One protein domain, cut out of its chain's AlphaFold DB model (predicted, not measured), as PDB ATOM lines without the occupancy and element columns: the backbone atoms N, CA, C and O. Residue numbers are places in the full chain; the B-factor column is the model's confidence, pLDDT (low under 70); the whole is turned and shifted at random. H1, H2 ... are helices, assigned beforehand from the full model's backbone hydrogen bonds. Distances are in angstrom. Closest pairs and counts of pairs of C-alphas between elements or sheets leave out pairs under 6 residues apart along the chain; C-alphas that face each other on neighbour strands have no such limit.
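This is residues 2 to 58 of the 64 residues of an uncharacterized protein of Deinococcus peraridilitoris (strain DSM 19664 / LMG 22246 / CIP 109416 / KR-200) (UniProt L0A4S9). One long helix, H4, makes the longest axis of this small domain, and two shorter helices, H1 and H3, pack on it at different places without meeting each other, while H2 comes between H1 and H3 along the chain and packs on both, close to H4 but not clearly touching it. The printed part has 57 residues with four named helices, in the order H1, H2, H3, H4, and no named strand: the class is all helix. It is compact, with a radius of gyration of the C-alphas of 10.2 A, and spans 32 by 21 by 19 A.

Start at H1, residues 2 to 11, and look on to H2, residues 15 to 23: they form a helical hairpin and touch, closest at the C-alphas of Asp 8 and Met 18, 6.5 A apart, at a steep tilt of 38 degrees, only just past shallow. H2 touches H3, residues 25 to 30, at a steep tilt of 65 degrees, with the C-alphas of Leu 21 and Phe 28 closest at 5.5 A. H3 and H4, residues 38 to 57, form a second helical hairpin; H4 touches H3 with residues 45 to 52 alone, and the closest C-alphas are those of Ile 29 and Arg 45, 5.5 A apart. H1 and H4 touch, opposite ways at a shallow tilt of 28 degrees, closest at the C-alphas of Ala 7 and Val 44, 6.2 A. H2 and H4 are close but not clearly touching, and H1 and H3 are apart. In H1, H2, H3 and H4 every O i to N i+4 pair is within hydrogen-bond range.

Find C-alpha 2 at (-5.707, -34.351, 23.548); H1 runs 14.6 A from there to C-alpha 11. H2 covers 12.0 A and H3 8.8 A. H4 begins at C-alpha 38, (11.385, -43.852, 11.513), and runs 28.6 A to C-alpha 57 at (3.941, -21.315, 27.382).

The C-alphas of Gly 35 and Gln 58 are the two farthest apart, at 32.0 A. The printed part has no cut and no long link. Mean pLDDT of the printed part is 79.5; residues 57 to 58 are under 70.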
ATOM      1  N   LYS A   2      -5.759 -33.548  24.804       75.62
ATOM      2  CA  LYS A   2      -5.707 -34.351  23.548       75.62
ATOM      3  C   LYS A   2      -4.304 -34.791  23.061       75.62
ATOM      4  O   LYS A   2      -4.204 -35.723  22.270       75.62
ATOM      5  N   LEU A   3      -3.220 -34.124  23.477       77.31
ATOM      6  CA  LEU A   3      -1.863 -34.395  22.962       77.31
ATOM      7  C   LEU A   3      -1.190 -35.603  23.626       77.31
ATOM      8  O   LEU A   3      -0.542 -36.382  22.931       77.31
ATOM      9  N   LEU A   4      -1.384 -35.787  24.936       75.50
ATOM     10  CA  LEU A   4      -0.828 -36.924  25.677       75.50
ATOM     11  C   LEU A   4      -1.460 -38.244  25.232       75.50
ATOM     12  O   LEU A   4      -0.736 -39.191  24.958       75.50
ATOM     13  N   SER A   5      -2.782 -38.283  25.040       79.12
ATOM     14  CA  SER A   5      -3.470 -39.468  24.503       79.12
ATOM     15  C   SER A   5      -2.986 -39.829  23.095       79.12
ATOM     16  O   SER A   5      -2.847 -40.996  22.752       79.12
ATOM     17  N   ARG A   6      -2.669 -38.825  22.265       79.50
ATOM     18  CA  ARG A   6      -2.124 -39.052  20.919       79.50
ATOM     19  C   ARG A   6      -0.689 -39.579  20.964       79.50
ATOM     20  O   ARG A   6      -0.321 -40.370  20.101       79.50
ATOM     21  N   ALA A   7       0.111 -39.144  21.938       79.25
ATOM     22  CA  ALA A   7       1.439 -39.701  22.178       79.25
ATOM     23  C   ALA A   7       1.351 -41.160  22.644       79.25
ATOM     24  O   ALA A   7       2.078 -41.993  22.119       79.25
ATOM     25  N   ASP A   8       0.414 -41.474  23.535       79.88
ATOM     26  CA  ASP A   8       0.204 -42.817  24.080       79.88
ATOM     27  C   ASP A   8      -0.145 -43.846  22.988       79.88
ATOM     28  O   ASP A   8       0.513 -44.878  22.851       79.88
ATOM     29  N   VAL A   9      -1.076 -43.489  22.092       83.62
ATOM     30  CA  VAL A   9      -1.420 -44.304  20.911       83.62
ATOM     31  C   VAL A   9      -0.216 -44.491  19.980       83.62
ATOM     32  O   VAL A   9       0.002 -45.577  19.451       83.62
ATOM     33  N   LEU A  10       0.595 -43.445  19.774       80.62
ATOM     34  CA  LEU A  10       1.792 -43.524  18.925       80.62
ATOM     35  C   LEU A  10       2.914 -44.359  19.549       80.62
ATOM     36  O   LEU A  10       3.715 -44.943  18.816       80.62
ATOM     37  N   LEU A  11       2.979 -44.384  20.876       80.44
ATOM     38  CA  LEU A  11       3.923 -45.176  21.652       80.44
ATOM     39  C   LEU A  11       3.436 -46.612  21.870       80.44
ATOM     40  O   LEU A  11       4.213 -47.418  22.373       80.44
ATOM     41  N   ALA A  12       2.212 -46.934  21.430       77.19
ATOM     42  CA  ALA A  12       1.635 -48.275  21.413       77.19
ATOM     43  C   ALA A  12       1.768 -49.000  22.763       77.19
ATOM     44  O   ALA A  12       2.150 -50.166  22.809       77.19
ATOM     45  N   GLY A  13       1.507 -48.291  23.866       71.75
ATOM     46  CA  GLY A  13       1.603 -48.875  25.204       71.75
ATOM     47  C   GLY A  13       3.037 -49.081  25.693       71.75
ATOM     48  O   GLY A  13       3.305 -50.047  26.396       71.75
ATOM     49  N   ARG A  14       3.975 -48.191  25.337       77.44
ATOM     50  CA  ARG A  14       5.296 -48.101  25.984       77.44
ATOM     51  C   ARG A  14       5.248 -47.116  27.162       77.44
ATOM     52  O   ARG A  14       5.538 -45.931  26.955       77.44
ATOM     53  N   PRO A  15       4.905 -47.573  28.384       79.81
ATOM     54  CA  PRO A  15       4.724 -46.699  29.540       79.81
ATOM     55  C   PRO A  15       6.009 -45.958  29.908       79.81
ATOM     56  O   PRO A  15       5.938 -44.786  30.247       79.81
ATOM     57  N   GLU A  16       7.182 -46.573  29.745       81.25
ATOM     58  CA  GLU A  16       8.479 -45.934  30.022       81.25
ATOM     59  C   GLU A  16       8.719 -44.692  29.153       81.25
ATOM     60  O   GLU A  16       9.163 -43.651  29.635       81.25
ATOM     61  N   LEU A  17       8.363 -44.769  27.866       78.12
ATOM     62  CA  LEU A  17       8.475 -43.642  26.941       78.12
ATOM     63  C   LEU A  17       7.434 -42.560  27.250       78.12
ATOM     64  O   LEU A  17       7.736 -41.374  27.144       78.12
ATOM     65  N   MET A  18       6.228 -42.950  27.675       82.06
ATOM     66  CA  MET A  18       5.216 -42.001  28.147       82.06
ATOM     67  C   MET A  18       5.621 -41.319  29.458       82.06
ATOM     68  O   MET A  18       5.399 -40.117  29.604       82.06
ATOM     69  N   GLN A  19       6.239 -42.049  30.386       81.25
ATOM     70  CA  GLN A  19       6.775 -41.522  31.638       81.25
ATOM     71  C   GLN A  19       7.897 -40.520  31.347       81.25
ATOM     72  O   GLN A  19       7.867 -39.404  31.857       81.25
ATOM     73  N   ALA A  20       8.832 -40.871  30.458       80.50
ATOM     74  CA  ALA A  20       9.908 -39.982  30.033       80.50
ATOM     75  C   ALA A  20       9.370 -38.705  29.367       80.50
ATOM     76  O   ALA A  20       9.823 -37.610  29.685       80.50
ATOM     77  N   LEU A  21       8.354 -38.825  28.505       82.50
ATOM     78  CA  LEU A  21       7.695 -37.678  27.878       82.50
ATOM     79  C   LEU A  21       6.988 -36.762  28.892       82.50
ATOM     80  O   LEU A  21       6.926 -35.554  28.668       82.50
ATOM     81  N   ARG A  22       6.428 -37.323  29.971       79.56
ATOM     82  CA  ARG A  22       5.776 -36.554  31.045       79.56
ATOM     83  C   ARG A  22       6.779 -35.882  31.977       79.56
ATOM     84  O   ARG A  22       6.534 -34.745  32.364       79.56
ATOM     85  N   ASN A  23       7.865 -36.571  32.322       82.19
ATOM     86  CA  ASN A  23       8.895 -36.053  33.220       82.19
ATOM     87  C   ASN A  23       9.705 -34.944  32.548       82.19
ATOM     88  O   ASN A  23       9.819 -33.852  33.092       82.19
ATOM     89  N   ASP A  24      10.244 -35.220  31.360       79.88
ATOM     90  CA  ASP A  24      11.030 -34.247  30.611       79.88
ATOM     91  C   ASP A  24      10.847 -34.439  29.095       79.88
ATOM     92  O   ASP A  24      11.542 -35.236  28.444       79.88
ATOM     93  N   PRO A  25       9.920 -33.682  28.482       80.50
ATOM     94  CA  PRO A  25       9.696 -33.769  27.051       80.50
ATOM     95  C   PRO A  25      10.897 -33.280  26.225       80.50
ATOM     96  O   PRO A  25      11.005 -33.681  25.067       80.50
ATOM     97  N   ALA A  26      11.809 -32.462  26.770       75.94
ATOM     98  CA  ALA A  26      13.007 -32.014  26.055       75.94
ATOM     99  C   ALA A  26      14.035 -33.150  25.934       75.94
ATOM    100  O   ALA A  26      14.497 -33.449  24.826       75.94
ATOM    101  N   VAL A  27      14.307 -33.850  27.038       74.50
ATOM    102  CA  VAL A  27      15.172 -35.045  27.052       74.50
ATOM    103  C   VAL A  27      14.572 -36.158  26.191       74.50
ATOM    104  O   VAL A  27      15.270 -36.807  25.408       74.50
ATOM    105  N   PHE A  28      13.250 -36.327  26.239       82.12
ATOM    106  CA  PHE A  28      12.553 -37.297  25.402       82.12
ATOM    107  C   PHE A  28      12.720 -37.033  23.892       82.12
ATOM    108  O   PHE A  28      12.901 -37.972  23.114       82.12
ATOM    109  N   ILE A  29      12.705 -35.769  23.451       77.56
ATOM    110  CA  ILE A  29      12.930 -35.404  22.039       77.56
ATOM    111  C   ILE A  29      14.356 -35.752  21.587       77.56
ATOM    112  O   ILE A  29      14.544 -36.131  20.425       77.56
ATOM    113  N   ALA A  30      15.343 -35.623  22.478       74.94
ATOM    114  CA  ALA A  30      16.742 -35.954  22.209       74.94
ATOM    115  C   ALA A  30      17.012 -37.471  22.215       74.94
ATOM    116  O   ALA A  30      17.966 -37.927  21.585       74.94
ATOM    117  N   SER A  31      16.143 -38.265  22.848       77.94
ATOM    118  CA  SER A  31      16.308 -39.714  22.974       77.94
ATOM    119  C   SER A  31      16.327 -40.441  21.612       77.94
ATOM    120  O   SER A  31      15.578 -40.087  20.686       77.94
ATOM    121  N   PRO A  32      17.144 -41.503  21.455       70.12
ATOM    122  CA  PRO A  32      17.226 -42.286  20.220       70.12
ATOM    123  C   PRO A  32      15.920 -43.020  19.859       70.12
ATOM    124  O   PRO A  32      15.749 -43.409  18.696       70.12
ATOM    125  N   LEU A  33      14.966 -43.144  20.798       78.62
ATOM    126  CA  LEU A  33      13.654 -43.775  20.588       78.62
ATOM    127  C   LEU A  33      13.791 -45.178  19.956       78.62
ATOM    128  O   LEU A  33      13.192 -45.477  18.919       78.62
ATOM    129  N   ASN A  34      14.655 -46.014  20.537       73.94
ATOM    130  CA  ASN A  34      14.976 -47.344  20.012       73.94
ATOM    131  C   ASN A  34      13.731 -48.245  19.946       73.94
ATOM    132  O   ASN A  34      12.873 -48.220  20.826       73.94
ATOM    133  N   GLY A  35      13.609 -49.020  18.864       76.31
ATOM    134  CA  GLY A  35      12.454 -49.894  18.617       76.31
ATOM    135  C   GLY A  35      11.244 -49.233  17.940       76.31
ATOM    136  O   GLY A  35      10.305 -49.938  17.585       76.31
ATOM    137  N   LEU A  36      11.253 -47.913  17.703       80.19
ATOM    138  CA  LEU A  36      10.222 -47.234  16.905       80.19
ATOM    139  C   LEU A  36      10.632 -47.116  15.432       80.19
ATOM    140  O   LEU A  36      11.775 -46.771  15.118       80.19
ATOM    141  N   ARG A  37       9.677 -47.315  14.513       84.88
ATOM    142  CA  ARG A  37       9.903 -47.083  13.076       84.88
ATOM    143  C   ARG A  37      10.225 -45.601  12.824       84.88
ATOM    144  O   ARG A  37       9.673 -44.739  13.515       84.88
ATOM    145  N   PRO A  38      11.025 -45.247  11.800       85.06
ATOM    146  CA  PRO A  38      11.385 -43.852  11.513       85.06
ATOM    147  C   PRO A  38      10.182 -42.898  11.411       85.06
ATOM    148  O   PRO A  38      10.217 -41.778  11.922       85.06
ATOM    149  N   GLN A  39       9.076 -43.355  10.817       85.50
ATOM    150  CA  GLN A  39       7.837 -42.578  10.719       85.50
ATOM    151  C   GLN A  39       7.184 -42.328  12.091       85.50
ATOM    152  O   GLN A  39       6.696 -41.226  12.349       85.50
ATOM    153  N   GLN A  40       7.201 -43.321  12.989       83.31
ATOM    154  CA  GLN A  40       6.713 -43.179  14.364       83.31
ATOM    155  C   GLN A  40       7.600 -42.214  15.151       83.31
ATOM    156  O   GLN A  40       7.071 -41.301  15.777       83.31
ATOM    157  N   LYS A  41       8.934 -42.325  15.031       85.00
ATOM    158  CA  LYS A  41       9.884 -41.391  15.665       85.00
ATOM    159  C   LYS A  41       9.577 -39.937  15.301       85.00
ATOM    160  O   LYS A  41       9.496 -39.091  16.189       85.00
ATOM    161  N   ARG A  42       9.345 -39.640  14.014       85.94
ATOM    162  CA  ARG A  42       8.980 -38.282  13.560       85.94
ATOM    163  C   ARG A  42       7.667 -37.800  14.184       85.94
ATOM    164  O   ARG A  42       7.619 -36.684  14.697       85.94
ATOM    165  N   LYS A  43       6.620 -38.637  14.181       86.44
ATOM    166  CA  LYS A  43       5.307 -38.295  14.762       86.44
ATOM    167  C   LYS A  43       5.396 -38.058  16.272       86.44
ATOM    168  O   LYS A  43       4.904 -37.044  16.756       86.44
ATOM    169  N   VAL A  44       6.067 -38.954  16.991       83.31
ATOM    170  CA  VAL A  44       6.276 -38.875  18.443       83.31
ATOM    171  C   VAL A  44       7.061 -37.613  18.806       83.31
ATOM    172  O   VAL A  44       6.615 -36.856  19.663       83.31
ATOM    173  N   ARG A  45       8.151 -37.299  18.091       85.94
ATOM    174  CA  ARG A  45       8.912 -36.054  18.304       85.94
ATOM    175  C   ARG A  45       8.090 -34.799  18.011       85.94
ATOM    176  O   ARG A  45       8.209 -33.820  18.739       85.94
ATOM    177  N   ALA A  46       7.247 -34.806  16.978       86.69
ATOM    178  CA  ALA A  46       6.375 -33.672  16.676       86.69
ATOM    179  C   ALA A  46       5.340 -33.428  17.787       86.69
ATOM    180  O   ALA A  46       5.095 -32.282  18.163       86.69
ATOM    181  N   VAL A  47       4.756 -34.496  18.340       84.81
ATOM    182  CA  VAL A  47       3.830 -34.399  19.478       84.81
ATOM    183  C   VAL A  47       4.569 -33.949  20.741       84.81
ATOM    184  O   VAL A  47       4.098 -33.032  21.409       84.81
ATOM    185  N   ALA A  48       5.752 -34.503  21.014       84.12
ATOM    186  CA  ALA A  48       6.586 -34.110  22.146       84.12
ATOM    187  C   ALA A  48       6.980 -32.627  22.098       84.12
ATOM    188  O   ALA A  48       6.847 -31.926  23.095       84.12
ATOM    189  N   LYS A  49       7.362 -32.109  20.921       84.94
ATOM    190  CA  LYS A  49       7.636 -30.675  20.719       84.94
ATOM    191  C   LYS A  49       6.421 -29.802  21.028       84.94
ATOM    192  O   LYS A  49       6.574 -28.765  21.661       84.94
ATOM    193  N   LYS A  50       5.219 -30.219  20.614       84.38
ATOM    194  CA  LYS A  50       3.978 -29.495  20.941       84.38
ATOM    195  C   LYS A  50       3.690 -29.510  22.440       84.38
ATOM    196  O   LYS A  50       3.290 -28.487  22.973       84.38
ATOM    197  N   ILE A  51       3.910 -30.641  23.112       80.19
ATOM    198  CA  ILE A  51       3.754 -30.749  24.569       80.19
ATOM    199  C   ILE A  51       4.753 -29.830  25.276       80.19
ATOM    200  O   ILE A  51       4.341 -29.034  26.112       80.19
ATOM    201  N   HIS A  52       6.032 -29.876  24.893       82.19
ATOM    202  CA  HIS A  52       7.068 -29.004  25.446       82.19
ATOM    203  C   HIS A  52       6.737 -27.520  25.241       82.19
ATOM    204  O   HIS A  52       6.839 -26.740  26.180       82.19
ATOM    205  N   ALA A  53       6.284 -27.139  24.042       82.06
ATOM    206  CA  ALA A  53       5.861 -25.772  23.760       82.06
ATOM    207  C   ALA A  53       4.703 -25.344  24.669       82.06
ATOM    208  O   ALA A  53       4.811 -24.307  25.306       82.06
ATOM    209  N   VAL A  54       3.651 -26.166  24.788       78.62
ATOM    210  CA  VAL A  54       2.489 -25.876  25.647       78.62
ATOM    211  C   VAL A  54       2.897 -25.730  27.112       78.62
ATOM    212  O   VAL A  54       2.467 -24.776  27.750       78.62
ATOM    213  N   LEU A  55       3.732 -26.637  27.630       71.06
ATOM    214  CA  LEU A  55       4.230 -26.579  29.008       71.06
ATOM    215  C   LEU A  55       5.099 -25.343  29.250       71.06
ATOM    216  O   LEU A  55       4.973 -24.710  30.287       71.06
ATOM    217  N   ARG A  56       5.936 -24.961  28.280       72.62
ATOM    218  CA  ARG A  56       6.761 -23.748  28.360       72.62
ATOM    219  C   ARG A  56       5.930 -22.466  28.287       72.62
ATOM    220  O   ARG A  56       6.298 -21.471  28.898       72.62
ATOM    221  N   THR A  57       4.849 -22.466  27.509       67.38
ATOM    222  CA  THR A  57       3.941 -21.315  27.382       67.38
ATOM    223  C   THR A  57       2.895 -21.241  28.487       67.38
ATOM    224  O   THR A  57       2.162 -20.259  28.534       67.38
ATOM    225  N   GLN A  58       2.789 -22.248  29.360       60.62
ATOM    226  CA  GLN A  58       2.001 -22.098  30.576       60.62
ATOM    227  C   GLN A  58       2.796 -21.200  31.529       60.62
ATOM    228  O   GLN A  58       3.886 -21.595  31.948       60.62
TER     229      GLN A  58